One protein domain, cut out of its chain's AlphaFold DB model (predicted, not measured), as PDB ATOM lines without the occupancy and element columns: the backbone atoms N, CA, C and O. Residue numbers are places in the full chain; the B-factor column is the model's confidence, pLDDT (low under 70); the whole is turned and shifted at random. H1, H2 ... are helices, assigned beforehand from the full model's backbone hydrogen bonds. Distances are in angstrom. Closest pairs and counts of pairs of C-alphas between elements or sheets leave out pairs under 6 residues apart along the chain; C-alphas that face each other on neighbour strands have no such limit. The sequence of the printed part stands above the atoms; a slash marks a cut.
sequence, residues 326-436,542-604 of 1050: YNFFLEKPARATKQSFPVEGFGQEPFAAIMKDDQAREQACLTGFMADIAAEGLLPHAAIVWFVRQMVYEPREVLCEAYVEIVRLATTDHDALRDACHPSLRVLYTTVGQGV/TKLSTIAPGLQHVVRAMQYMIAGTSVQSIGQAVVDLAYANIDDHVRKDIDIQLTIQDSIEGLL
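Overview. This is residues 326 to 436 and 542 to 604 of the 1050 residues of an uncharacterized protein of Friedmanniomyces endolithicus (UniProt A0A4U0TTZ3). Five helices make a bundle in which H10 stands between H6 and H12, the three running the same way, while H5 runs back beside H6 and H11 runs back beside H10 and H12; H5 and H11 are apart, and the body is longer than it is wide. H3 and H4 pack on H6, away from H10, with the short H1 and H2 beyond them at one end of the long axis, and residues 326 to 342, with no named element, run along the outside from the other end to H1. The printed part has 174 residues with twelve named helices, H1 to H12 in order along the chain, and no named strand; the class is all helix, with 102 residues in the helices. It is compact, with a radius of gyration of the C-alphas of 15.9 A, and its outline is elongated, 50 by 32 by 30 A.

Arrangement. After residues 326 to 342, H1, residues 343 to 346, touches H2, residues 352 to 356, where the C-alphas of Phe 346 and Ala 352 are the closest at 5.6 A. H2 and H3, residues 358 to 366, touch only at the corner by their link, Met 355 to Arg 361, 5.0 A between C-alphas. H6, residues 397 to 410, is the hub, touching four helices. H3 stands about perpendicular to it at 74 degrees, with the C-alphas of Cys 365 and Ala 402 closest at 5.8 A. H4, residues 369 to 375, touches H6 at a shallow tilt of 31 degrees, the same way; the closest C-alphas, of Ala 371 and Ile 406, are 4.5 A apart. H5, residues 381 to 390, forms a helical hairpin with H6, opposite ways at a shallow tilt of 24 degrees, closest at the C-alphas of Phe 387 and Tyr 403, 5.9 A. H7, residues 415 to 418, touches no helix. H8, residues 425 to 428, only just touches H11, residues 567 to 581, with 3 pairs of C-alphas within 8 A, the closest being Leu 425 and Asp 576 at 6.7 A; H11 does so with residues 576 to 577 alone. H9, residues 543 to 547, touches no helix either. H10, residues 551 to 562, touches H6 at 3 degrees, a shallow tilt, the same way, with the C-alphas of Val 404 and Ala 557 closest at 5.6 A. H10 and H11 form a hairpin, closest at the C-alphas of Ile 562 and Ile 570, 6.0 A. H12, residues 590 to 602, forms a hairpin with H11 at a shallow tilt of 16 degrees, and touches H10 at 1 degree, the same way, where the C-alphas of Gln 559 and Ser 599 are closest at 5.6 A. Every O i to N i+4 pair is within hydrogen-bond range in H2, H3, H4, H5, H6, H9, H11 and H12, 7 of 8 are in H10, and H1, H7 and H8 are too short for such a pair.

Along the chain. H1 begins at C-alpha 343, (-23.951, -30.586, -25.875). From first to last C-alpha, H3 measures 12.5 A, H4 10.0 A, H5 14.3 A and H6 19.8 A, the last beginning at C-alpha 397, (-12.479, -50.515, -19.538). H10 measures 16.1 A, H11 20.6 A and H12 18.2 A. H12 ends at C-alpha 602, (-10.425, -42.395, 0.860).

Size, cuts and confidence. The two C-alphas farthest apart, of Tyr 326 and Pro 350, are 49.7 A apart. Residues 437 to 541 are not printed, and C-alphas 436 and 542 are 28.7 A apart across this cut. Of the links that are printed whole, none is long. The mean pLDDT of the printed part is 85.7; residues 332 to 337, 413 to 422 and 432 to 436 are under 70.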
ATOM      1  N   TYR A 326     -27.385 -62.107   0.992       88.25
ATOM      2  CA  TYR A 326     -27.711 -60.698   0.876       88.25
ATOM      3  C   TYR A 326     -27.199 -60.161  -0.454       88.25
ATOM      4  O   TYR A 326     -26.001 -60.131  -0.717       88.25
ATOM      5  N   ASN A 327     -28.128 -59.699  -1.283       89.12
ATOM      6  CA  ASN A 327     -27.834 -59.015  -2.533       89.12
ATOM      7  C   ASN A 327     -28.300 -57.565  -2.387       89.12
ATOM      8  O   ASN A 327     -29.496 -57.303  -2.267       89.12
ATOM      9  N   PHE A 328     -27.357 -56.627  -2.369       89.25
ATOM     10  CA  PHE A 328     -27.640 -55.201  -2.482       89.25
ATOM     11  C   PHE A 328     -28.073 -54.862  -3.908       89.25
ATOM     12  O   PHE A 328     -29.033 -54.109  -4.082       89.25
ATOM     13  N   PHE A 329     -27.402 -55.442  -4.909       89.12
ATOM     14  CA  PHE A 329     -27.726 -55.298  -6.327       89.12
ATOM     15  C   PHE A 329     -28.701 -56.396  -6.770       89.12
ATOM     16  O   PHE A 329     -28.470 -57.583  -6.548       89.12
ATOM     17  N   LEU A 330     -29.803 -56.009  -7.411       84.56
ATOM     18  CA  LEU A 330     -30.860 -56.936  -7.816       84.56
ATOM     19  C   LEU A 330     -30.637 -57.446  -9.246       84.56
ATOM     20  O   LEU A 330     -30.355 -56.666 -10.151       84.56
ATOM     21  N   GLU A 331     -30.850 -58.747  -9.474       74.62
ATOM     22  CA  GLU A 331     -30.610 -59.406 -10.775       74.62
ATOM     23  C   GLU A 331     -31.478 -58.873 -11.937       74.62
ATOM     24  O   GLU A 331     -31.203 -59.167 -13.098       74.62
ATOM     25  N   LYS A 332     -32.517 -58.072 -11.656       66.62
ATOM     26  CA  LYS A 332     -33.346 -57.404 -12.670       66.62
ATOM     27  C   LYS A 332     -32.712 -56.060 -13.056       66.62
ATOM     28  O   LYS A 332     -32.767 -55.136 -12.247       66.62
ATOM     29  N   PRO A 333     -32.174 -55.894 -14.282       56.84
ATOM     30  CA  PRO A 333     -31.420 -54.704 -14.666       56.84
ATOM     31  C   PRO A 333     -32.342 -53.535 -15.054       56.84
ATOM     32  O   PRO A 333     -32.376 -53.111 -16.211       56.84
ATOM     33  N   ALA A 334     -33.049 -52.957 -14.080       54.00
ATOM     34  CA  ALA A 334     -33.645 -51.626 -14.206       54.00
ATOM     35  C   ALA A 334     -32.535 -50.562 -14.100       54.00
ATOM     36  O   ALA A 334     -32.434 -49.813 -13.126       54.00
ATOM     37  N   ARG A 335     -31.648 -50.560 -15.104       63.16
ATOM     38  CA  ARG A 335     -30.607 -49.546 -15.295       63.16
ATOM     39  C   ARG A 335     -31.278 -48.194 -15.559       63.16
ATOM     40  O   ARG A 335     -32.391 -48.145 -16.086       63.16
ATOM     41  N   ALA A 336     -30.606 -47.099 -15.212       64.00
ATOM     42  CA  ALA A 336     -31.094 -45.760 -15.534       64.00
ATOM     43  C   ALA A 336     -31.332 -45.586 -17.052       64.00
ATOM     44  O   ALA A 336     -30.788 -46.312 -17.887       64.00
ATOM     45  N   THR A 337     -32.128 -44.595 -17.452       67.94
ATOM     46  CA  THR A 337     -32.255 -44.270 -18.878       67.94
ATOM     47  C   THR A 337     -30.917 -43.744 -19.406       67.94
ATOM     48  O   THR A 337     -30.354 -42.801 -18.848       67.94
ATOM     49  N   LYS A 338     -30.384 -44.341 -20.485       75.69
ATOM     50  CA  LYS A 338     -29.165 -43.831 -21.134       75.69
ATOM     51  C   LYS A 338     -29.440 -42.415 -21.642       75.69
ATOM     52  O   LYS A 338     -30.336 -42.212 -22.459       75.69
ATOM     53  N   GLN A 339     -28.666 -41.447 -21.163       76.75
ATOM     54  CA  GLN A 339     -28.849 -40.036 -21.498       76.75
ATOM     55  C   GLN A 339     -27.989 -39.646 -22.706       76.75
ATOM     56  O   GLN A 339     -26.866 -40.130 -22.870       76.75
ATOM     57  N   SER A 340     -28.506 -38.756 -23.551       85.00
ATOM     58  CA  SER A 340     -27.725 -38.088 -24.595       85.00
ATOM     59  C   SER A 340     -26.643 -37.201 -23.977       85.00
ATOM     60  O   SER A 340     -26.821 -36.676 -22.876       85.00
ATOM     61  N   PHE A 341     -25.529 -37.006 -24.686       87.62
ATOM     62  CA  PHE A 341     -24.474 -36.107 -24.225       87.62
ATOM     63  C   PHE A 341     -24.993 -34.651 -24.159       87.62
ATOM     64  O   PHE A 341     -25.597 -34.192 -25.133       87.62
ATOM     65  N   PRO A 342     -24.785 -33.902 -23.057       86.94
ATOM     66  CA  PRO A 342     -25.355 -32.564 -22.867       86.94
ATOM     67  C   PRO A 342     -24.554 -31.479 -23.610       86.94
ATOM     68  O   PRO A 342     -23.908 -30.621 -23.009       86.94
ATOM     69  N   VAL A 343     -24.623 -31.514 -24.944       83.06
ATOM     70  CA  VAL A 343     -23.951 -30.586 -25.875       83.06
ATOM     71  C   VAL A 343     -24.234 -29.109 -25.564       83.06
ATOM     72  O   VAL A 343     -23.351 -28.268 -25.716       83.06
ATOM     73  N   GLU A 344     -25.454 -28.781 -25.140       79.12
ATOM     74  CA  GLU A 344     -25.916 -27.396 -24.958       79.12
ATOM     75  C   GLU A 344     -25.136 -26.635 -23.873       79.12
ATOM     76  O   GLU A 344     -24.975 -25.420 -23.970       79.12
ATOM     77  N   GLY A 345     -24.570 -27.345 -22.889       76.88
ATOM     78  CA  GLY A 345     -23.772 -26.751 -21.811       76.88
ATOM     79  C   GLY A 345     -22.405 -26.199 -22.237       76.88
ATOM     80  O   GLY A 345     -21.740 -25.577 -21.417       76.88
ATOM     81  N   PHE A 346     -21.979 -26.416 -23.488       80.88
ATOM     82  CA  PHE A 346     -20.651 -26.036 -23.998       80.88
ATOM     83  C   PHE A 346     -20.635 -24.744 -24.842       80.88
ATOM     84  O   PHE A 346     -19.591 -24.361 -25.371       80.88
ATOM     85  N   GLY A 347     -21.777 -24.063 -24.995       79.25
ATOM     86  CA  GLY A 347     -21.849 -22.746 -25.641       79.25
ATOM     87  C   GLY A 347     -21.286 -22.709 -27.072       79.25
ATOM     88  O   GLY A 347     -21.721 -23.464 -27.946       79.25
ATOM     89  N   GLN A 348     -20.342 -21.792 -27.319       78.19
ATOM     90  CA  GLN A 348     -19.628 -21.639 -28.600       78.19
ATOM     91  C   GLN A 348     -18.133 -21.998 -28.504       78.19
ATOM     92  O   GLN A 348     -17.354 -21.595 -29.366       78.19
ATOM     93  N   GLU A 349     -17.724 -22.756 -27.482       80.56
ATOM     94  CA  GLU A 349     -16.319 -23.134 -27.308       80.56
ATOM     95  C   GLU A 349     -15.775 -23.920 -28.517       80.56
ATOM     96  O   GLU A 349     -16.494 -24.743 -29.097       80.56
ATOM     97  N   PRO A 350     -14.500 -23.739 -28.912       79.50
ATOM     98  CA  PRO A 350     -13.957 -24.364 -30.121       79.50
ATOM     99  C   PRO A 350     -13.944 -25.898 -30.028       79.50
ATOM    100  O   PRO A 350     -14.119 -26.585 -31.036       79.50
ATOM    101  N   PHE A 351     -13.815 -26.448 -28.817       84.56
ATOM    102  CA  PHE A 351     -13.912 -27.886 -28.561       84.56
ATOM    103  C   PHE A 351     -15.364 -28.399 -28.495       84.56
ATOM    104  O   PHE A 351     -15.581 -29.599 -28.646       84.56
ATOM    105  N   ALA A 352     -16.383 -27.537 -28.388       86.25
ATOM    106  CA  ALA A 352     -17.792 -27.953 -28.418       86.25
ATOM    107  C   ALA A 352     -18.193 -28.614 -29.753       86.25
ATOM    108  O   ALA A 352     -19.169 -29.363 -29.809       86.25
ATOM    109  N   ALA A 353     -17.441 -28.367 -30.832       83.62
ATOM    110  CA  ALA A 353     -17.572 -29.091 -32.096       83.62
ATOM    111  C   ALA A 353     -17.090 -30.552 -31.994       83.62
ATOM    112  O   ALA A 353     -17.729 -31.437 -32.556       83.62
ATOM    113  N   ILE A 354     -16.020 -30.812 -31.234       86.62
ATOM    114  CA  ILE A 354     -15.491 -32.160 -30.958       86.62
ATOM    115  C   ILE A 354     -16.482 -32.932 -30.077       86.62
ATOM    116  O   ILE A 354     -16.764 -34.095 -30.343       86.62
ATOM    117  N   MET A 355     -17.084 -32.269 -29.085       85.62
ATOM    118  CA  MET A 355     -18.051 -32.894 -28.167       85.62
ATOM    119  C   MET A 355     -19.359 -33.345 -28.835       85.62
ATOM    120  O   MET A 355     -20.047 -34.215 -28.297       85.62
ATOM    121  N   LYS A 356     -19.711 -32.754 -29.985       85.12
ATOM    122  CA  LYS A 356     -20.928 -33.076 -30.749       85.12
ATOM    123  C   LYS A 356     -20.843 -34.396 -31.505       85.12
ATOM    124  O   LYS A 356     -21.877 -35.028 -31.685       85.12
ATOM    125  N   ASP A 357     -19.653 -34.792 -31.947       88.88
ATOM    126  CA  ASP A 357     -19.451 -36.080 -32.605       88.88
ATOM    127  C   ASP A 357     -19.088 -37.155 -31.576       88.88
ATOM    128  O   ASP A 357     -18.212 -36.962 -30.734       88.88
ATOM    129  N   ASP A 358     -19.759 -38.301 -31.645       89.31
ATOM    130  CA  ASP A 358     -19.568 -39.383 -30.680       89.31
ATOM    131  C   ASP A 358     -18.168 -39.998 -30.798       89.31
ATOM    132  O   ASP A 358     -17.512 -40.220 -29.778       89.31
ATOM    133  N   GLN A 359     -17.663 -40.198 -32.019       92.44
ATOM    134  CA  GLN A 359     -16.341 -40.790 -32.228       92.44
ATOM    135  C   GLN A 359     -15.219 -39.826 -31.819       92.44
ATOM    136  O   GLN A 359     -14.282 -40.231 -31.126       92.44
ATOM    137  N   ALA A 360     -15.305 -38.550 -32.199       92.75
ATOM    138  CA  ALA A 360     -14.331 -37.534 -31.812       92.75
ATOM    139  C   ALA A 360     -14.328 -37.293 -30.294       92.75
ATOM    140  O   ALA A 360     -13.251 -37.179 -29.709       92.75
ATOM    141  N   ARG A 361     -15.498 -37.302 -29.637       93.50
ATOM    142  CA  ARG A 361     -15.611 -37.218 -28.172       93.50
ATOM    143  C   ARG A 361     -14.980 -38.423 -27.472       93.50
ATOM    144  O   ARG A 361     -14.263 -38.236 -26.493       93.50
ATOM    145  N   GLU A 362     -15.191 -39.644 -27.968       93.94
ATOM    146  CA  GLU A 362     -14.513 -40.835 -27.433       93.94
ATOM    147  C   GLU A 362     -12.990 -40.748 -27.581       93.94
ATOM    148  O   GLU A 362     -12.267 -40.993 -26.614       93.94
ATOM    149  N   GLN A 363     -12.489 -40.358 -28.759       94.75
ATOM    150  CA  GLN A 363     -11.049 -40.187 -28.968       94.75
ATOM    151  C   GLN A 363     -10.474 -39.085 -28.071       94.75
ATOM    152  O   GLN A 363      -9.431 -39.298 -27.465       94.75
ATOM    153  N   ALA A 364     -11.171 -37.958 -27.910       94.50
ATOM    154  CA  ALA A 364     -10.772 -36.871 -27.015       94.50
ATOM    155  C   ALA A 364     -10.694 -37.294 -25.534       94.50
ATOM    156  O   ALA A 364      -9.889 -36.749 -24.780       94.50
ATOM    157  N   CYS A 365     -11.503 -38.269 -25.106       95.69
ATOM    158  CA  CYS A 365     -11.365 -38.870 -23.778       95.69
ATOM    159  C   CYS A 365     -10.113 -39.761 -23.714       95.69
ATOM    160  O   CYS A 365      -9.299 -39.615 -22.807       95.69
ATOM    161  N   LEU A 366      -9.924 -40.640 -24.703       95.94
ATOM    162  CA  LEU A 366      -8.807 -41.595 -24.751       95.94
ATOM    163  C   LEU A 366      -7.426 -40.944 -24.949       95.94
ATOM    164  O   LEU A 366      -6.423 -41.535 -24.556       95.94
ATOM    165  N   THR A 367      -7.348 -39.751 -25.546       96.12
ATOM    166  CA  THR A 367      -6.093 -38.989 -25.686       96.12
ATOM    167  C   THR A 367      -5.761 -38.114 -24.477       96.12
ATOM    168  O   THR A 367      -4.721 -37.459 -24.494       96.12
ATOM    169  N   GLY A 368      -6.623 -38.061 -23.456       94.44
ATOM    170  CA  GLY A 368      -6.470 -37.172 -22.301       94.44
ATOM    171  C   GLY A 368      -6.940 -35.728 -22.529       94.44
ATOM    172  O   GLY A 368      -7.093 -34.995 -21.563       94.44
ATOM    173  N   PHE A 369      -7.289 -35.325 -23.754       94.62
ATOM    174  CA  PHE A 369      -7.716 -33.947 -24.049       94.62
ATOM    175  C   PHE A 369      -8.947 -33.504 -23.233       94.62
ATOM    176  O   PHE A 369      -9.043 -32.352 -22.814       94.62
ATOM    177  N   MET A 370      -9.880 -34.420 -22.945       92.50
ATOM    178  CA  MET A 370     -11.006 -34.118 -22.050       92.50
ATOM    179  C   MET A 370     -10.636 -34.078 -20.564       92.50
ATOM    180  O   MET A 370     -11.357 -33.451 -19.792       92.50
ATOM    181  N   ALA A 371      -9.541 -34.729 -20.166       93.38
ATOM    182  CA  ALA A 371      -8.984 -34.645 -18.821       93.38
ATOM    183  C   ALA A 371      -8.247 -33.303 -18.625       93.38
ATOM    184  O   ALA A 371      -8.423 -32.667 -17.589       93.38
ATOM    185  N   ASP A 372      -7.555 -32.803 -19.654       93.00
ATOM    186  CA  ASP A 372      -6.989 -31.445 -19.663       93.00
ATOM    187  C   ASP A 372      -8.099 -30.378 -19.529       93.00
ATOM    188  O   ASP A 372      -8.038 -29.508 -18.663       93.00
ATOM    189  N   ILE A 373      -9.181 -30.487 -20.318       90.44
ATOM    190  CA  ILE A 373     -10.358 -29.592 -20.233       90.44
ATOM    191  C   ILE A 373     -11.057 -29.683 -18.862       90.44
ATOM    192  O   ILE A 373     -11.634 -28.695 -18.397       90.44
ATOM    193  N   ALA A 374     -11.012 -30.847 -18.206       90.81
ATOM    194  CA  ALA A 374     -11.520 -31.027 -16.848       90.81
ATOM    195  C   ALA A 374     -10.660 -30.294 -15.806       90.81
ATOM    196  O   ALA A 374     -11.217 -29.631 -14.934       90.81
ATOM    197  N   ALA A 375      -9.331 -30.381 -15.928       90.50
ATOM    198  CA  ALA A 375      -8.373 -29.722 -15.039       90.50
ATOM    199  C   ALA A 375      -8.391 -28.187 -15.173       90.50
ATOM    200  O   ALA A 375      -8.318 -27.486 -14.171       90.50
ATOM    201  N   GLU A 376      -8.591 -27.656 -16.384       89.06
ATOM    202  CA  GLU A 376      -8.840 -26.218 -16.620       89.06
ATOM    203  C   GLU A 376     -10.239 -25.762 -16.128       89.06
ATOM    204  O   GLU A 376     -10.636 -24.610 -16.306       89.06
ATOM    205  N   GLY A 377     -11.033 -26.663 -15.534       85.94
ATOM    206  CA  GLY A 377     -12.339 -26.357 -14.952       85.94
ATOM    207  C   GLY A 377     -13.438 -26.023 -15.969       85.94
ATOM    208  O   GLY A 377     -14.501 -25.550 -15.563       85.94
ATOM    209  N   LEU A 378     -13.211 -26.272 -17.264       87.06
ATOM    210  CA  LEU A 378     -14.080 -25.863 -18.379       87.06
ATOM    211  C   LEU A 378     -15.233 -26.847 -18.674       87.06
ATOM    212  O   LEU A 378     -16.009 -26.630 -19.608       87.06
ATOM    213  N   LEU A 379     -15.364 -27.937 -17.910       87.06
ATOM    214  CA  LEU A 379     -16.468 -28.888 -18.067       87.06
ATOM    215  C   LEU A 379     -17.749 -28.419 -17.351       87.06
ATOM    216  O   LEU A 379     -17.741 -28.245 -16.132       87.06
ATOM    217  N   PRO A 380     -18.896 -28.309 -18.050       86.94
ATOM    218  CA  PRO A 380     -20.171 -28.035 -17.401       86.94
ATOM    219  C   PRO A 380     -20.614 -29.238 -16.554       86.94
ATOM    220  O   PRO A 380     -20.513 -30.387 -16.988       86.94
ATOM    221  N   HIS A 381     -21.198 -28.971 -15.381       83.94
ATOM    222  CA  HIS A 381     -21.657 -29.983 -14.413       83.94
ATOM    223  C   HIS A 381     -22.438 -31.152 -15.045       83.94
ATOM    224  O   HIS A 381     -22.199 -32.319 -14.734       83.94
ATOM    225  N   ALA A 382     -23.332 -30.849 -15.994       86.44
ATOM    226  CA  ALA A 382     -24.127 -31.851 -16.699       86.44
ATOM    227  C   ALA A 382     -23.272 -32.901 -17.436       86.44
ATOM    228  O   ALA A 382     -23.643 -34.073 -17.463       86.44
ATOM    229  N   ALA A 383     -22.126 -32.514 -18.011       88.94
ATOM    230  CA  ALA A 383     -21.229 -33.436 -18.707       88.94
ATOM    231  C   ALA A 383     -20.506 -34.381 -17.736       88.94
ATOM    232  O   ALA A 383     -20.329 -35.554 -18.045       88.94
ATOM    233  N   ILE A 384     -20.154 -33.901 -16.542       88.38
ATOM    234  CA  ILE A 384     -19.506 -34.701 -15.491       88.38
ATOM    235  C   ILE A 384     -20.483 -35.763 -14.968       88.38
ATOM    236  O   ILE A 384     -20.162 -36.951 -14.943       88.38
ATOM    237  N   VAL A 385     -21.723 -35.360 -14.669       86.62
ATOM    238  CA  VAL A 385     -22.809 -36.290 -14.304       86.62
ATOM    239  C   VAL A 385     -23.114 -37.273 -15.447       86.62
ATOM    240  O   VAL A 385     -23.409 -38.443 -15.189       86.62
ATOM    241  N   TRP A 386     -23.001 -36.841 -16.710       90.12
ATOM    242  CA  TRP A 386     -23.122 -37.732 -17.867       90.12
ATOM    243  C   TRP A 386     -21.995 -38.771 -17.925       90.12
ATOM    244  O   TRP A 386     -22.299 -39.946 -18.112       90.12
ATOM    245  N   PHE A 387     -20.728 -38.393 -17.709       91.19
ATOM    246  CA  PHE A 387     -19.602 -39.339 -17.709       91.19
ATOM    247  C   PHE A 387     -19.786 -40.438 -16.652       91.19
ATOM    248  O   PHE A 387     -19.672 -41.620 -16.980       91.19
ATOM    249  N   VAL A 388     -20.175 -40.080 -15.422       89.44
ATOM    250  CA  VAL A 388     -20.461 -41.061 -14.354       89.44
ATOM    251  C   VAL A 388     -21.634 -41.975 -14.716       89.44
ATOM    252  O   VAL A 388     -21.561 -43.186 -14.514       89.44
ATOM    253  N   ARG A 389     -22.709 -41.434 -15.306       88.75
ATOM    254  CA  ARG A 389     -23.834 -42.253 -15.796       88.75
ATOM    255  C   ARG A 389     -23.424 -43.169 -16.952       88.75
ATOM    256  O   ARG A 389     -23.911 -44.293 -17.022       88.75
ATOM    257  N   GLN A 390     -22.532 -42.726 -17.835       90.12
ATOM    258  CA  GLN A 390     -22.092 -43.488 -19.004       90.12
ATOM    259  C   GLN A 390     -21.203 -44.691 -18.633       90.12
ATOM    260  O   GLN A 390     -21.255 -45.697 -19.340       90.12
ATOM    261  N   MET A 391     -20.489 -44.665 -17.497       91.00
ATOM    262  CA  MET A 391     -19.731 -45.825 -16.975       91.00
ATOM    263  C   MET A 391     -20.593 -47.092 -16.800       91.00
ATOM    264  O   MET A 391     -20.079 -48.201 -16.917       91.00
ATOM    265  N   VAL A 392     -21.904 -46.950 -16.564       89.56
ATOM    266  CA  VAL A 392     -22.857 -48.073 -16.413       89.56
ATOM    267  C   VAL A 392     -23.218 -48.728 -17.764       89.56
ATOM    268  O   VAL A 392     -23.729 -49.849 -17.802       89.56
ATOM    269  N   TYR A 393     -22.945 -48.058 -18.890       88.19
ATOM    270  CA  TYR A 393     -23.267 -48.533 -20.248       88.19
ATOM    271  C   TYR A 393     -22.041 -48.851 -21.100       88.19
ATOM    272  O   TYR A 393     -22.202 -49.426 -22.176       88.19
ATOM    273  N   GLU A 394     -20.845 -48.462 -20.663       89.94
ATOM    274  CA  GLU A 394     -19.622 -48.567 -21.450       89.94
ATOM    275  C   GLU A 394     -18.860 -49.879 -21.152       89.94
ATOM    276  O   GLU A 394     -18.364 -50.060 -20.040       89.94
ATOM    277  N   PRO A 395     -18.752 -50.819 -22.115       87.56
ATOM    278  CA  PRO A 395     -18.023 -52.074 -21.919       87.56
ATOM    279  C   PRO A 395     -16.495 -51.958 -22.073       87.56
ATOM    280  O   PRO A 395     -15.789 -52.911 -21.745       87.56
ATOM    281  N   ARG A 396     -15.955 -50.854 -22.612       91.88
ATOM    282  CA  ARG A 396     -14.505 -50.674 -22.804       91.88
ATOM    283  C   ARG A 396     -13.870 -50.079 -21.549       91.88
ATOM    284  O   ARG A 396     -13.900 -48.867 -21.360       91.88
ATOM    285  N   GLU A 397     -13.205 -50.916 -20.758       91.56
ATOM    286  CA  GLU A 397     -12.479 -50.515 -19.538       91.56
ATOM    287  C   GLU A 397     -11.574 -49.292 -19.755       91.56
ATOM    288  O   GLU A 397     -11.640 -48.344 -18.986       91.56
ATOM    289  N   VAL A 398     -10.814 -49.243 -20.857       95.12
ATOM    290  CA  VAL A 398      -9.922 -48.113 -21.195       95.12
ATOM    291  C   VAL A 398     -10.669 -46.771 -21.299       95.12
ATOM    292  O   VAL A 398     -10.124 -45.730 -20.944       95.12
ATOM    293  N   LEU A 399     -11.920 -46.784 -21.769       94.81
ATOM    294  CA  LEU A 399     -12.750 -45.584 -21.870       94.81
ATOM    295  C   LEU A 399     -13.424 -45.251 -20.530       94.81
ATOM    296  O   LEU A 399     -13.553 -44.077 -20.194       94.81
ATOM    297  N   CYS A 400     -13.773 -46.260 -19.727       94.50
ATOM    298  CA  CYS A 400     -14.230 -46.058 -18.351       94.50
ATOM    299  C   CYS A 400     -13.135 -45.463 -17.452       94.50
ATOM    300  O   CYS A 400     -13.428 -44.551 -16.687       94.50
ATOM    301  N   GLU A 401     -11.882 -45.907 -17.576       96.06
ATOM    302  CA  GLU A 401     -10.733 -45.308 -16.880       96.06
ATOM    303  C   GLU A 401     -10.518 -43.848 -17.308       96.06
ATOM    304  O   GLU A 401     -10.366 -42.973 -16.457       96.06
ATOM    305  N   ALA A 402     -10.611 -43.548 -18.611       96.62
ATOM    306  CA  ALA A 402     -10.575 -42.168 -19.095       96.62
ATOM    307  C   ALA A 402     -11.714 -41.315 -18.497       96.62
ATOM    308  O   ALA A 402     -11.481 -40.180 -18.089       96.62
ATOM    309  N   TYR A 403     -12.932 -41.858 -18.375       95.38
ATOM    310  CA  TYR A 403     -14.041 -41.171 -17.701       95.38
ATOM    311  C   TYR A 403     -13.800 -40.974 -16.195       95.38
ATOM    312  O   TYR A 403     -14.195 -39.938 -15.662       95.38
ATOM    313  N   VAL A 404     -13.157 -41.921 -15.500       95.12
ATOM    314  CA  VAL A 404     -12.798 -41.772 -14.076       95.12
ATOM    315  C   VAL A 404     -11.778 -40.650 -13.897       95.12
ATOM    316  O   VAL A 404     -11.957 -39.820 -13.011       95.12
ATOM    317  N   GLU A 405     -10.765 -40.571 -14.760       95.50
ATOM    318  CA  GLU A 405      -9.742 -39.518 -14.710       95.50
ATOM    319  C   GLU A 405     -10.317 -38.126 -15.025       95.50
ATOM    320  O   GLU A 405     -10.017 -37.157 -14.325       95.50
ATOM    321  N   ILE A 406     -11.220 -38.033 -16.009       93.94
ATOM    322  CA  ILE A 406     -11.978 -36.807 -16.316       93.94
ATOM    323  C   ILE A 406     -12.791 -36.342 -15.100       93.94
ATOM    324  O   ILE A 406     -12.763 -35.160 -14.756       93.94
ATOM    325  N   VAL A 407     -13.500 -37.254 -14.424       92.25
ATOM    326  CA  VAL A 407     -14.270 -36.921 -13.213       92.25
ATOM    327  C   VAL A 407     -13.337 -36.515 -12.072       92.25
ATOM    328  O   VAL A 407     -13.595 -35.505 -11.422       92.25
ATOM    329  N   ARG A 408     -12.228 -37.238 -11.861       92.25
ATOM    330  CA  ARG A 408     -11.233 -36.937 -10.822       92.25
ATOM    331  C   ARG A 408     -10.712 -35.506 -10.954       92.25
ATOM    332  O   ARG A 408     -10.777 -34.750  -9.987       92.25
ATOM    333  N   LEU A 409     -10.251 -35.118 -12.143       91.81
ATOM    334  CA  LEU A 409      -9.721 -33.774 -12.397       91.81
ATOM    335  C   LEU A 409     -10.806 -32.692 -12.334       91.81
ATOM    336  O   LEU A 409     -10.574 -31.643 -11.746       91.81
ATOM    337  N   ALA A 410     -12.024 -32.961 -12.810       88.62
ATOM    338  CA  ALA A 410     -13.123 -32.001 -12.675       88.62
ATOM    339  C   ALA A 410     -13.527 -31.721 -11.207       88.62
ATOM    340  O   ALA A 410     -14.184 -30.719 -10.929       88.62
ATOM    341  N   THR A 411     -13.159 -32.601 -10.267       84.00
ATOM    342  CA  THR A 411     -13.495 -32.483  -8.834       84.00
ATOM    343  C   THR A 411     -12.408 -31.855  -7.958       84.00
ATOM    344  O   THR A 411     -12.637 -31.715  -6.753       84.00
ATOM    345  N   THR A 412     -11.243 -31.462  -8.492       79.38
ATOM    346  CA  THR A 412     -10.179 -30.847  -7.670       79.38
ATOM    347  C   THR A 412     -10.466 -29.383  -7.336       79.38
ATOM    348  O   THR A 412     -10.357 -29.008  -6.168       79.38
ATOM    349  N   ASP A 413     -10.901 -28.599  -8.327       66.88
ATOM    350  CA  ASP A 413     -10.881 -27.124  -8.284       66.88
ATOM    351  C   ASP A 413     -12.267 -26.478  -8.073       66.88
ATOM    352  O   ASP A 413     -12.384 -25.262  -7.931       66.88
ATOM    353  N   HIS A 414     -13.337 -27.280  -8.030       61.84
ATOM    354  CA  HIS A 414     -14.725 -26.804  -7.998       61.84
ATOM    355  C   HIS A 414     -15.505 -27.299  -6.772       61.84
ATOM    356  O   HIS A 414     -16.246 -28.287  -6.839       61.84
ATOM    357  N   ASP A 415     -15.460 -26.544  -5.675       62.22
ATOM    358  CA  ASP A 415     -16.333 -26.787  -4.511       62.22
ATOM    359  C   ASP A 415     -17.834 -26.702  -4.870       62.22
ATOM    360  O   ASP A 415     -18.663 -27.406  -4.299       62.22
ATOM    361  N   ALA A 416     -18.195 -25.921  -5.894       56.03
ATOM    362  CA  ALA A 416     -19.568 -25.848  -6.401       56.03
ATOM    363  C   ALA A 416     -20.020 -27.109  -7.171       56.03
ATOM    364  O   ALA A 416     -21.218 -27.376  -7.245       56.03
ATOM    365  N   LEU A 417     -19.096 -27.893  -7.749       61.75
ATOM    366  CA  LEU A 417     -19.436 -29.173  -8.387       61.75
ATOM    367  C   LEU A 417     -19.661 -30.275  -7.349       61.75
ATOM    368  O   LEU A 417     -20.523 -31.132  -7.556       61.75
ATOM    369  N   ARG A 418     -18.911 -30.216  -6.242       63.22
ATOM    370  CA  ARG A 418     -18.977 -31.148  -5.112       63.22
ATOM    371  C   ARG A 418     -20.374 -31.219  -4.494       63.22
ATOM    372  O   ARG A 418     -20.938 -32.306  -4.444       63.22
ATOM    373  N   ASP A 419     -20.967 -30.091  -4.104       56.81
ATOM    374  CA  ASP A 419     -22.288 -30.076  -3.443       56.81
ATOM    375  C   ASP A 419     -23.487 -30.275  -4.402       56.81
ATOM    376  O   ASP A 419     -24.606 -30.525  -3.955       56.81
ATOM    377  N   ALA A 420     -23.292 -30.166  -5.723       56.91
ATOM    378  CA  ALA A 420     -24.399 -30.101  -6.687       56.91
ATOM    379  C   ALA A 420     -24.970 -31.466  -7.131       56.91
ATOM    380  O   ALA A 420     -26.162 -31.557  -7.431       56.91
ATOM    381  N   CYS A 421     -24.159 -32.530  -7.192       58.91
ATOM    382  CA  CYS A 421     -24.657 -33.876  -7.507       58.91
ATOM    383  C   CYS A 421     -23.715 -34.978  -7.008       58.91
ATOM    384  O   CYS A 421     -22.731 -35.313  -7.663       58.91
ATOM    385  N   HIS A 422     -24.066 -35.609  -5.889       66.88
ATOM    386  CA  HIS A 422     -23.408 -36.833  -5.442       66.88
ATOM    387  C   HIS A 422     -24.020 -38.055  -6.155       66.88
ATOM    388  O   HIS A 422     -25.237 -38.260  -6.063       66.88
ATOM    389  N   PRO A 423     -23.233 -38.902  -6.840       73.38
ATOM    390  CA  PRO A 423     -23.740 -40.170  -7.352       73.38
ATOM    391  C   PRO A 423     -24.021 -41.128  -6.184       73.38
ATOM    392  O   PRO A 423     -23.142 -41.406  -5.375       73.38
ATOM    393  N   SER A 424     -25.239 -41.668  -6.109       82.81
ATOM    394  CA  SER A 424     -25.564 -42.811  -5.244       82.81
ATOM    395  C   SER A 424     -25.734 -44.061  -6.099       82.81
ATOM    396  O   SER A 424     -26.380 -44.031  -7.153       82.81
ATOM    397  N   LEU A 425     -25.218 -45.189  -5.604       87.94
ATOM    398  CA  LEU A 425     -25.411 -46.506  -6.216       87.94
ATOM    399  C   LEU A 425     -26.903 -46.834  -6.405       87.94
ATOM    400  O   LEU A 425     -27.260 -47.456  -7.400       87.94
ATOM    401  N   ARG A 426     -27.776 -46.327  -5.523       84.81
ATOM    402  CA  ARG A 426     -29.243 -46.501  -5.566       84.81
ATOM    403  C   ARG A 426     -29.937 -45.759  -6.713       84.81
ATOM    404  O   ARG A 426     -31.119 -45.991  -6.955       84.81
ATOM    405  N   VAL A 427     -29.235 -44.836  -7.373       83.25
ATOM    406  CA  VAL A 427     -29.721 -44.053  -8.525       83.25
ATOM    407  C   VAL A 427     -29.153 -44.594  -9.842       83.25
ATOM    408  O   VAL A 427     -29.775 -44.447 -10.892       83.25
ATOM    409  N   LEU A 428     -27.971 -45.216  -9.795       83.00
ATOM    410  CA  LEU A 428     -27.272 -45.752 -10.967       83.00
ATOM    411  C   LEU A 428     -27.596 -47.233 -11.229       83.00
ATOM    412  O   LEU A 428     -27.623 -47.653 -12.388       83.00
ATOM    413  N   TYR A 429     -27.891 -47.997 -10.174       85.81
ATOM    414  CA  TYR A 429     -28.186 -49.428 -10.213       85.81
ATOM    415  C   TYR A 429     -29.526 -49.755  -9.542       85.81
ATOM    416  O   TYR A 429     -30.045 -49.000  -8.719       85.81
ATOM    417  N   THR A 430     -30.077 -50.922  -9.870       79.75
ATOM    418  CA  THR A 430     -31.273 -51.470  -9.220       79.75
ATOM    419  C   THR A 430     -30.879 -52.099  -7.885       79.75
ATOM    420  O   THR A 430     -30.278 -53.173  -7.862       79.75
ATOM    421  N   THR A 431     -31.184 -51.432  -6.770       80.19
ATOM    422  CA  THR A 431     -30.713 -51.848  -5.434       80.19
ATOM    423  C   THR A 431     -31.834 -52.044  -4.414       80.19
ATOM    424  O   THR A 431     -32.843 -51.332  -4.453       80.19
ATOM    425  N   VAL A 432     -31.609 -52.912  -3.423       68.00
ATOM    426  CA  VAL A 432     -32.496 -53.077  -2.257       68.00
ATOM    427  C   VAL A 432     -32.702 -51.738  -1.535       68.00
ATOM    428  O   VAL A 432     -31.755 -51.110  -1.056       68.00
ATOM    429  N   GLY A 433     -33.963 -51.299  -1.470       60.44
ATOM    430  CA  GLY A 433     -34.380 -50.002  -0.925       60.44
ATOM    431  C   GLY A 433     -35.039 -49.047  -1.931       60.44
ATOM    432  O   GLY A 433     -35.492 -47.986  -1.517       60.44
ATOM    433  N   GLN A 434     -35.142 -49.402  -3.221       50.94
ATOM    434  CA  GLN A 434     -36.081 -48.730  -4.146       50.94
ATOM    435  C   GLN A 434     -37.552 -49.144  -3.912       50.94
ATOM    436  O   GLN A 434     -38.465 -48.460  -4.362       50.94
ATOM    437  N   GLY A 435     -37.783 -50.237  -3.177       32.81
ATOM    438  CA  GLY A 435     -39.058 -50.558  -2.535       32.81
ATOM    439  C   GLY A 435     -38.916 -50.469  -1.014       32.81
ATOM    440  O   GLY A 435     -37.835 -50.736  -0.482       32.81
ATOM    441  N   VAL A 436     -39.995 -50.092  -0.322       27.50
ATOM    442  CA  VAL A 436     -40.040 -50.044   1.148       27.50
ATOM    443  C   VAL A 436     -39.895 -51.467   1.706       27.50
ATOM    444  O   VAL A 436     -40.702 -52.324   1.345       27.50
ATOM    445  N   THR A 542     -18.090 -62.135 -14.711       75.19
ATOM    446  CA  THR A 542     -18.691 -62.462 -13.410       75.19
ATOM    447  C   THR A 542     -20.183 -62.116 -13.432       75.19
ATOM    448  O   THR A 542     -20.587 -61.174 -14.122       75.19
ATOM    449  N   LYS A 543     -21.027 -62.837 -12.672       82.00
ATOM    450  CA  LYS A 543     -22.458 -62.477 -12.534       82.00
ATOM    451  C   LYS A 543     -22.613 -60.984 -12.191       82.00
ATOM    452  O   LYS A 543     -23.430 -60.293 -12.796       82.00
ATOM    453  N   LEU A 544     -21.739 -60.473 -11.317       85.12
ATOM    454  CA  LEU A 544     -21.660 -59.062 -10.945       85.12
ATOM    455  C   LEU A 544     -21.477 -58.127 -12.149       85.12
ATOM    456  O   LEU A 544     -22.215 -57.156 -12.257       85.12
ATOM    457  N   SER A 545     -20.584 -58.435 -13.097       83.88
ATOM    458  CA  SER A 545     -20.380 -57.614 -14.308       83.88
ATOM    459  C   SER A 545     -21.628 -57.478 -15.203       83.88
ATOM    460  O   SER A 545     -21.744 -56.518 -15.965       83.88
ATOM    461  N   THR A 546     -22.585 -58.408 -15.091       85.06
ATOM    462  CA  THR A 546     -23.871 -58.362 -15.812       85.06
ATOM    463  C   THR A 546     -24.925 -57.551 -15.046       85.06
ATOM    464  O   THR A 546     -25.664 -56.763 -15.649       85.06
ATOM    465  N   ILE A 547     -24.963 -57.720 -13.719       86.06
ATOM    466  CA  ILE A 547     -25.894 -57.057 -12.793       86.06
ATOM    467  C   ILE A 547     -25.525 -55.571 -12.621       86.06
ATOM    468  O   ILE A 547     -26.344 -54.689 -12.887       86.06
ATOM    469  N   ALA A 548     -24.275 -55.297 -12.240       87.94
ATOM    470  CA  ALA A 548     -23.715 -53.975 -11.967       87.94
ATOM    471  C   ALA A 548     -22.483 -53.690 -12.863       87.94
ATOM    472  O   ALA A 548     -21.348 -53.620 -12.379       87.94
ATOM    473  N   PRO A 549     -22.669 -53.517 -14.188       88.06
ATOM    474  CA  PRO A 549     -21.581 -53.136 -15.089       88.06
ATOM    475  C   PRO A 549     -20.940 -51.808 -14.664       88.06
ATOM    476  O   PRO A 549     -21.612 -50.894 -14.180       88.06
ATOM    477  N   GLY A 550     -19.623 -51.703 -14.846       89.31
ATOM    478  CA  GLY A 550     -18.867 -50.484 -14.554       89.31
ATOM    479  C   GLY A 550     -18.674 -50.154 -13.068       89.31
ATOM    480  O   GLY A 550     -18.065 -49.125 -12.782       89.31
ATOM    481  N   LEU A 551     -19.127 -50.998 -12.129       92.75
ATOM    482  CA  LEU A 551     -19.172 -50.683 -10.692       92.75
ATOM    483  C   LEU A 551     -17.828 -50.192 -10.116       92.75
ATOM    484  O   LEU A 551     -17.806 -49.169  -9.440       92.75
ATOM    485  N   GLN A 552     -16.704 -50.831 -10.462       94.06
ATOM    486  CA  GLN A 552     -15.353 -50.399 -10.046       94.06
ATOM    487  C   GLN A 552     -14.957 -48.976 -10.492       94.06
ATOM    488  O   GLN A 552     -14.100 -48.346  -9.875       94.06
ATOM    489  N   HIS A 553     -15.557 -48.462 -11.568       94.50
ATOM    490  CA  HIS A 553     -15.324 -47.108 -12.073       94.50
ATOM    491  C   HIS A 553     -16.262 -46.115 -11.383       94.50
ATOM    492  O   HIS A 553     -15.820 -45.074 -10.903       94.50
ATOM    493  N   VAL A 554     -17.542 -46.483 -11.250       93.50
ATOM    494  CA  VAL A 554     -18.559 -45.681 -10.553       93.50
ATOM    495  C   VAL A 554     -18.193 -45.464  -9.084       93.50
ATOM    496  O   VAL A 554     -18.337 -44.351  -8.593       93.50
ATOM    497  N   VAL A 555     -17.673 -46.484  -8.395       95.00
ATOM    498  CA  VAL A 555     -17.235 -46.397  -6.989       95.00
ATOM    499  C   VAL A 555     -16.060 -45.421  -6.818       95.00
ATOM    500  O   VAL A 555     -16.122 -44.548  -5.954       95.00
ATOM    501  N   ARG A 556     -15.047 -45.471  -7.697       94.31
ATOM    502  CA  ARG A 556     -13.927 -44.508  -7.687       94.31
ATOM    503  C   ARG A 556     -14.366 -43.086  -8.047       94.31
ATOM    504  O   ARG A 556     -13.973 -42.132  -7.385       94.31
ATOM    505  N   ALA A 557     -15.232 -42.928  -9.047       91.81
ATOM    506  CA  ALA A 557     -15.810 -41.627  -9.390       91.81
ATOM    507  C   ALA A 557     -16.643 -41.043  -8.231       91.81
ATOM    508  O   ALA A 557     -16.545 -39.856  -7.923       91.81
ATOM    509  N   MET A 558     -17.414 -41.890  -7.543       91.00
ATOM    510  CA  MET A 558     -18.194 -41.548  -6.352       91.00
ATOM    511  C   MET A 558     -17.303 -41.123  -5.178       91.00
ATOM    512  O   MET A 558     -17.641 -40.157  -4.499       91.00
ATOM    513  N   GLN A 559     -16.149 -41.765  -4.975       92.50
ATOM    514  CA  GLN A 559     -15.138 -41.310  -4.015       92.50
ATOM    515  C   GLN A 559     -14.670 -39.881  -4.337       92.50
ATOM    516  O   GLN A 559     -14.784 -39.008  -3.481       92.50
ATOM    517  N   TYR A 560     -14.207 -39.611  -5.563       90.12
ATOM    518  CA  TYR A 560     -13.686 -38.283  -5.932       90.12
ATOM    519  C   TYR A 560     -14.745 -37.167  -5.856       90.12
ATOM    520  O   TYR A 560     -14.442 -36.059  -5.423       90.12
ATOM    521  N   MET A 561     -16.002 -37.463  -6.205       87.12
ATOM    522  CA  MET A 561     -17.108 -36.495  -6.140       87.12
ATOM    523  C   MET A 561     -17.657 -36.232  -4.727       87.12
ATOM    524  O   MET A 561     -18.422 -35.282  -4.551       87.12
ATOM    525  N   ILE A 562     -17.343 -37.078  -3.739       88.75
ATOM    526  CA  ILE A 562     -17.905 -36.992  -2.376       88.75
ATOM    527  C   ILE A 562     -16.814 -36.732  -1.316       88.75
ATOM    528  O   ILE A 562     -17.118 -36.206  -0.241       88.75
ATOM    529  N   ALA A 563     -15.539 -36.979  -1.622       86.25
ATOM    530  CA  ALA A 563     -14.412 -36.554  -0.795       86.25
ATOM    531  C   ALA A 563     -14.419 -35.026  -0.573       86.25
ATOM    532  O   ALA A 563     -14.667 -34.242  -1.489       86.25
ATOM    533  N   GLY A 564     -14.178 -34.598   0.670       82.56
ATOM    534  CA  GLY A 564     -14.185 -33.181   1.059       82.56
ATOM    535  C   GLY A 564     -15.560 -32.495   1.095       82.56
ATOM    536  O   GLY A 564     -15.618 -31.303   1.384       82.56
ATOM    537  N   THR A 565     -16.659 -33.212   0.827       86.19
ATOM    538  CA  THR A 565     -18.022 -32.643   0.775       86.19
ATOM    539  C   THR A 565     -18.743 -32.693   2.131       86.19
ATOM    540  O   THR A 565     -18.123 -32.897   3.179       86.19
ATOM    541  N   SER A 566     -20.064 -32.473   2.152       88.62
ATOM    542  CA  SER A 566     -20.838 -32.466   3.398       88.62
ATOM    543  C   SER A 566     -20.751 -33.792   4.177       88.62
ATOM    544  O   SER A 566     -20.737 -34.889   3.612       88.62
ATOM    545  N   VAL A 567     -20.807 -33.700   5.511       90.31
ATOM    546  CA  VAL A 567     -20.887 -34.857   6.430       90.31
ATOM    547  C   VAL A 567     -22.042 -35.805   6.081       90.31
ATOM    548  O   VAL A 567     -21.914 -37.016   6.251       90.31
ATOM    549  N   GLN A 568     -23.165 -35.279   5.581       90.06
ATOM    550  CA  GLN A 568     -24.323 -36.093   5.195       90.06
ATOM    551  C   GLN A 568     -24.055 -36.865   3.898       90.06
ATOM    552  O   GLN A 568     -24.459 -38.019   3.771       90.06
ATOM    553  N   SER A 569     -23.340 -36.242   2.961       89.50
ATOM    554  CA  SER A 569     -22.954 -36.810   1.670       89.50
ATOM    555  C   SER A 569     -21.953 -37.948   1.855       89.50
ATOM    556  O   SER A 569     -22.201 -39.067   1.403       89.50
ATOM    557  N   ILE A 570     -20.881 -37.697   2.616       92.31
ATOM    558  CA  ILE A 570     -19.881 -38.710   2.987       92.31
ATOM    559  C   ILE A 570     -20.543 -39.834   3.797       92.31
ATOM    560  O   ILE A 570     -20.369 -41.010   3.483       92.31
ATOM    561  N   GLY A 571     -21.372 -39.495   4.792       93.19
ATOM    562  CA  GLY A 571     -22.092 -40.480   5.599       93.19
ATOM    563  C   GLY A 571     -23.034 -41.372   4.783       93.19
ATOM    564  O   GLY A 571     -23.084 -42.580   5.017       93.19
ATOM    565  N   GLN A 572     -23.752 -40.822   3.797       92.25
ATOM    566  CA  GLN A 572     -24.626 -41.610   2.921       92.25
ATOM    567  C   GLN A 572     -23.825 -42.470   1.935       92.25
ATOM    568  O   GLN A 572     -24.208 -43.614   1.691       92.25
ATOM    569  N   ALA A 573     -22.702 -41.963   1.419       93.06
ATOM    570  CA  ALA A 573     -21.799 -42.729   0.568       93.06
ATOM    571  C   ALA A 573     -21.207 -43.936   1.309       93.06
ATOM    572  O   ALA A 573     -21.266 -45.052   0.797       93.06
ATOM    573  N   VAL A 574     -20.732 -43.744   2.545       94.81
ATOM    574  CA  VAL A 574     -20.233 -44.832   3.402       94.81
ATOM    575  C   VAL A 574     -21.333 -45.855   3.709       94.81
ATOM    576  O   VAL A 574     -21.055 -47.051   3.697       94.81
ATOM    577  N   VAL A 575     -22.587 -45.434   3.926       93.31
ATOM    578  CA  VAL A 575     -23.722 -46.364   4.105       93.31
ATOM    579  C   VAL A 575     -24.001 -47.176   2.836       93.31
ATOM    580  O   VAL A 575     -24.110 -48.399   2.918       93.31
ATOM    581  N   ASP A 576     -24.104 -46.536   1.668       92.31
ATOM    582  CA  ASP A 576     -24.390 -47.229   0.403       92.31
ATOM    583  C   ASP A 576     -23.251 -48.190   0.009       92.31
ATOM    584  O   ASP A 576     -23.516 -49.326  -0.389       92.31
ATOM    585  N   LEU A 577     -21.992 -47.778   0.188       94.94
ATOM    586  CA  LEU A 577     -20.815 -48.616  -0.058       94.94
ATOM    587  C   LEU A 577     -20.705 -49.772   0.950       94.94
ATOM    588  O   LEU A 577     -20.356 -50.882   0.557       94.94
ATOM    589  N   ALA A 578     -21.050 -49.568   2.225       94.44
ATOM    590  CA  ALA A 578     -21.033 -50.641   3.221       94.44
ATOM    591  C   ALA A 578     -22.112 -51.710   2.965       94.44
ATOM    592  O   ALA A 578     -21.854 -52.891   3.197       94.44
ATOM    593  N   TYR A 579     -23.284 -51.328   2.440       93.25
ATOM    594  CA  TYR A 579     -24.273 -52.297   1.948       93.25
ATOM    595  C   TYR A 579     -23.790 -53.023   0.681       93.25
ATOM    596  O   TYR A 579     -23.974 -54.234   0.580       93.25
ATOM    597  N   ALA A 580     -23.113 -52.337  -0.246       93.56
ATOM    598  CA  ALA A 580     -22.507 -52.981  -1.415       93.56
ATOM    599  C   ALA A 580     -21.366 -53.957  -1.047       93.56
ATOM    600  O   ALA A 580     -21.228 -55.000  -1.670       93.56
ATOM    601  N   ASN A 581     -20.577 -53.674  -0.007       94.69
ATOM    602  CA  ASN A 581     -19.445 -54.508   0.435       94.69
ATOM    603  C   ASN A 581     -19.859 -55.869   1.045       94.69
ATOM    604  O   ASN A 581     -19.037 -56.787   1.118       94.69
ATOM    605  N   ILE A 582     -21.118 -56.008   1.486       92.94
ATOM    606  CA  ILE A 582     -21.701 -57.277   1.965       92.94
ATOM    607  C   ILE A 582     -22.566 -58.000   0.923       92.94
ATOM    608  O   ILE A 582     -23.129 -59.044   1.241       92.94
ATOM    609  N   ASP A 583     -22.681 -57.464  -0.293       93.00
ATOM    610  CA  ASP A 583     -23.403 -58.097  -1.396       93.00
ATOM    611  C   ASP A 583     -22.713 -59.399  -1.838       93.00
ATOM    612  O   ASP A 583     -21.504 -59.427  -2.065       93.00
ATOM    613  N   ASP A 584     -23.465 -60.485  -1.989       90.44
ATOM    614  CA  ASP A 584     -22.906 -61.806  -2.290       90.44
ATOM    615  C   ASP A 584     -22.337 -61.967  -3.700       90.44
ATOM    616  O   ASP A 584     -21.644 -62.955  -3.955       90.44
ATOM    617  N   HIS A 585     -22.595 -61.045  -4.621       90.50
ATOM    618  CA  HIS A 585     -21.885 -60.968  -5.893       90.50
ATOM    619  C   HIS A 585     -20.574 -60.188  -5.730       90.50
ATOM    620  O   HIS A 585     -19.557 -60.625  -6.267       90.50
ATOM    621  N   VAL A 586     -20.558 -59.122  -4.922       93.19
ATOM    622  CA  VAL A 586     -19.331 -58.383  -4.551       93.19
ATOM    623  C   VAL A 586     -18.377 -59.242  -3.714       93.19
ATOM    624  O   VAL A 586     -17.191 -59.290  -4.021       93.19
ATOM    625  N   ARG A 587     -18.864 -60.016  -2.731       90.69
ATOM    626  CA  ARG A 587     -18.032 -60.952  -1.937       90.69
ATOM    627  C   ARG A 587     -17.322 -62.019  -2.786       90.69
ATOM    628  O   ARG A 587     -16.372 -62.636  -2.312       90.69
ATOM    629  N   LYS A 588     -17.794 -62.269  -4.015       90.88
ATOM    630  CA  LYS A 588     -17.210 -63.230  -4.970       90.88
ATOM    631  C   LYS A 588     -16.227 -62.576  -5.953       90.88
ATOM    632  O   LYS A 588     -15.552 -63.298  -6.683       90.88
ATOM    633  N   ASP A 589     -16.136 -61.248  -5.970       92.69
ATOM    634  CA  ASP A 589     -15.350 -60.447  -6.913       92.69
ATOM    635  C   ASP A 589     -14.365 -59.561  -6.123       92.69
ATOM    636  O   ASP A 589     -14.655 -58.424  -5.749       92.69
ATOM    637  N   ILE A 590     -13.211 -60.146  -5.777       92.62
ATOM    638  CA  ILE A 590     -12.259 -59.593  -4.795       92.62
ATOM    639  C   ILE A 590     -11.750 -58.206  -5.212       92.62
ATOM    640  O   ILE A 590     -11.613 -57.333  -4.359       92.62
ATOM    641  N   ASP A 591     -11.506 -57.978  -6.504       92.88
ATOM    642  CA  ASP A 591     -11.009 -56.692  -7.005       92.88
ATOM    643  C   ASP A 591     -12.058 -55.577  -6.837       92.88
ATOM    644  O   ASP A 591     -11.725 -54.454  -6.441       92.88
ATOM    645  N   ILE A 592     -13.346 -55.885  -7.044       93.88
ATOM    646  CA  ILE A 592     -14.443 -54.943  -6.781       93.88
ATOM    647  C   ILE A 592     -14.651 -54.747  -5.272       93.88
ATOM    648  O   ILE A 592     -14.874 -53.614  -4.837       93.88
ATOM    649  N   GLN A 593     -14.523 -55.802  -4.460       94.81
ATOM    650  CA  GLN A 593     -14.628 -55.683  -3.004       94.81
ATOM    651  C   GLN A 593     -13.521 -54.790  -2.417       94.81
ATOM    652  O   GLN A 593     -13.811 -53.915  -1.599       94.81
ATOM    653  N   LEU A 594     -12.273 -54.962  -2.866       95.19
ATOM    654  CA  LEU A 594     -11.153 -54.096  -2.491       95.19
ATOM    655  C   LEU A 594     -11.388 -52.655  -2.958       95.19
ATOM    656  O   LEU A 594     -11.273 -51.743  -2.150       95.19
ATOM    657  N   THR A 595     -11.840 -52.450  -4.201       96.38
ATOM    658  CA  THR A 595     -12.176 -51.107  -4.717       96.38
ATOM    659  C   THR A 595     -13.217 -50.392  -3.841       96.38
ATOM    660  O   THR A 595     -13.100 -49.194  -3.590       96.38
ATOM    661  N   ILE A 596     -14.228 -51.108  -3.332       96.69
ATOM    662  CA  ILE A 596     -15.235 -50.547  -2.414       96.69
ATOM    663  C   ILE A 596     -14.632 -50.209  -1.044       96.69
ATOM    664  O   ILE A 596     -14.990 -49.184  -0.463       96.69
ATOM    665  N   GLN A 597     -13.714 -51.028  -0.528       96.19
ATOM    666  CA  GLN A 597     -13.036 -50.762   0.744       96.19
ATOM    667  C   GLN A 597     -12.083 -49.565   0.630       96.19
ATOM    668  O   GLN A 597     -12.220 -48.631   1.419       96.19
ATOM    669  N   ASP A 598     -11.230 -49.526  -0.395       96.19
ATOM    670  CA  ASP A 598     -10.328 -48.407  -0.703       96.19
ATOM    671  C   ASP A 598     -11.107 -47.084  -0.855       96.19
ATOM    672  O   ASP A 598     -10.715 -46.053  -0.301       96.19
ATOM    673  N   SER A 599     -12.263 -47.105  -1.532       96.00
ATOM    674  CA  SER A 599     -13.113 -45.916  -1.671       96.00
ATOM    675  C   SER A 599     -13.843 -45.507  -0.388       96.00
ATOM    676  O   SER A 599     -14.067 -44.313  -0.199       96.00
ATOM    677  N   ILE A 600     -14.174 -46.427   0.527       96.44
ATOM    678  CA  ILE A 600     -14.633 -46.046   1.878       96.44
ATOM    679  C   ILE A 600     -13.474 -45.423   2.677       96.44
ATOM    680  O   ILE A 600     -13.703 -44.457   3.404       96.44
ATOM    681  N   GLU A 601     -12.238 -45.922   2.550       95.44
ATOM    682  CA  GLU A 601     -11.087 -45.339   3.255       95.44
ATOM    683  C   GLU A 601     -10.767 -43.926   2.764       95.44
ATOM    684  O   GLU A 601     -10.678 -43.018   3.589       95.44
ATOM    685  N   GLY A 602     -10.689 -43.712   1.449       94.25
ATOM    686  CA  GLY A 602     -10.425 -42.395   0.860       94.25
ATOM    687  C   GLY A 602     -11.591 -41.397   0.946       94.25
ATOM    688  O   GLY A 602     -11.405 -40.218   0.663       94.25
ATOM    689  N   LEU A 603     -12.788 -41.834   1.360       93.81
ATOM    690  CA  LEU A 603     -13.880 -40.948   1.800       93.81
ATOM    691  C   LEU A 603     -13.740 -40.504   3.266       93.81
ATOM    692  O   LEU A 603     -14.411 -39.560   3.686       93.81
ATOM    693  N   LEU A 604     -12.908 -41.197   4.049       94.94
ATOM    694  CA  LEU A 604     -12.663 -40.940   5.472       94.94
ATOM    695  C   LEU A 604     -11.257 -40.378   5.748       94.94
ATOM    696  O   LEU A 604     -10.985 -39.953   6.874       94.94
TER     697      LEU A 604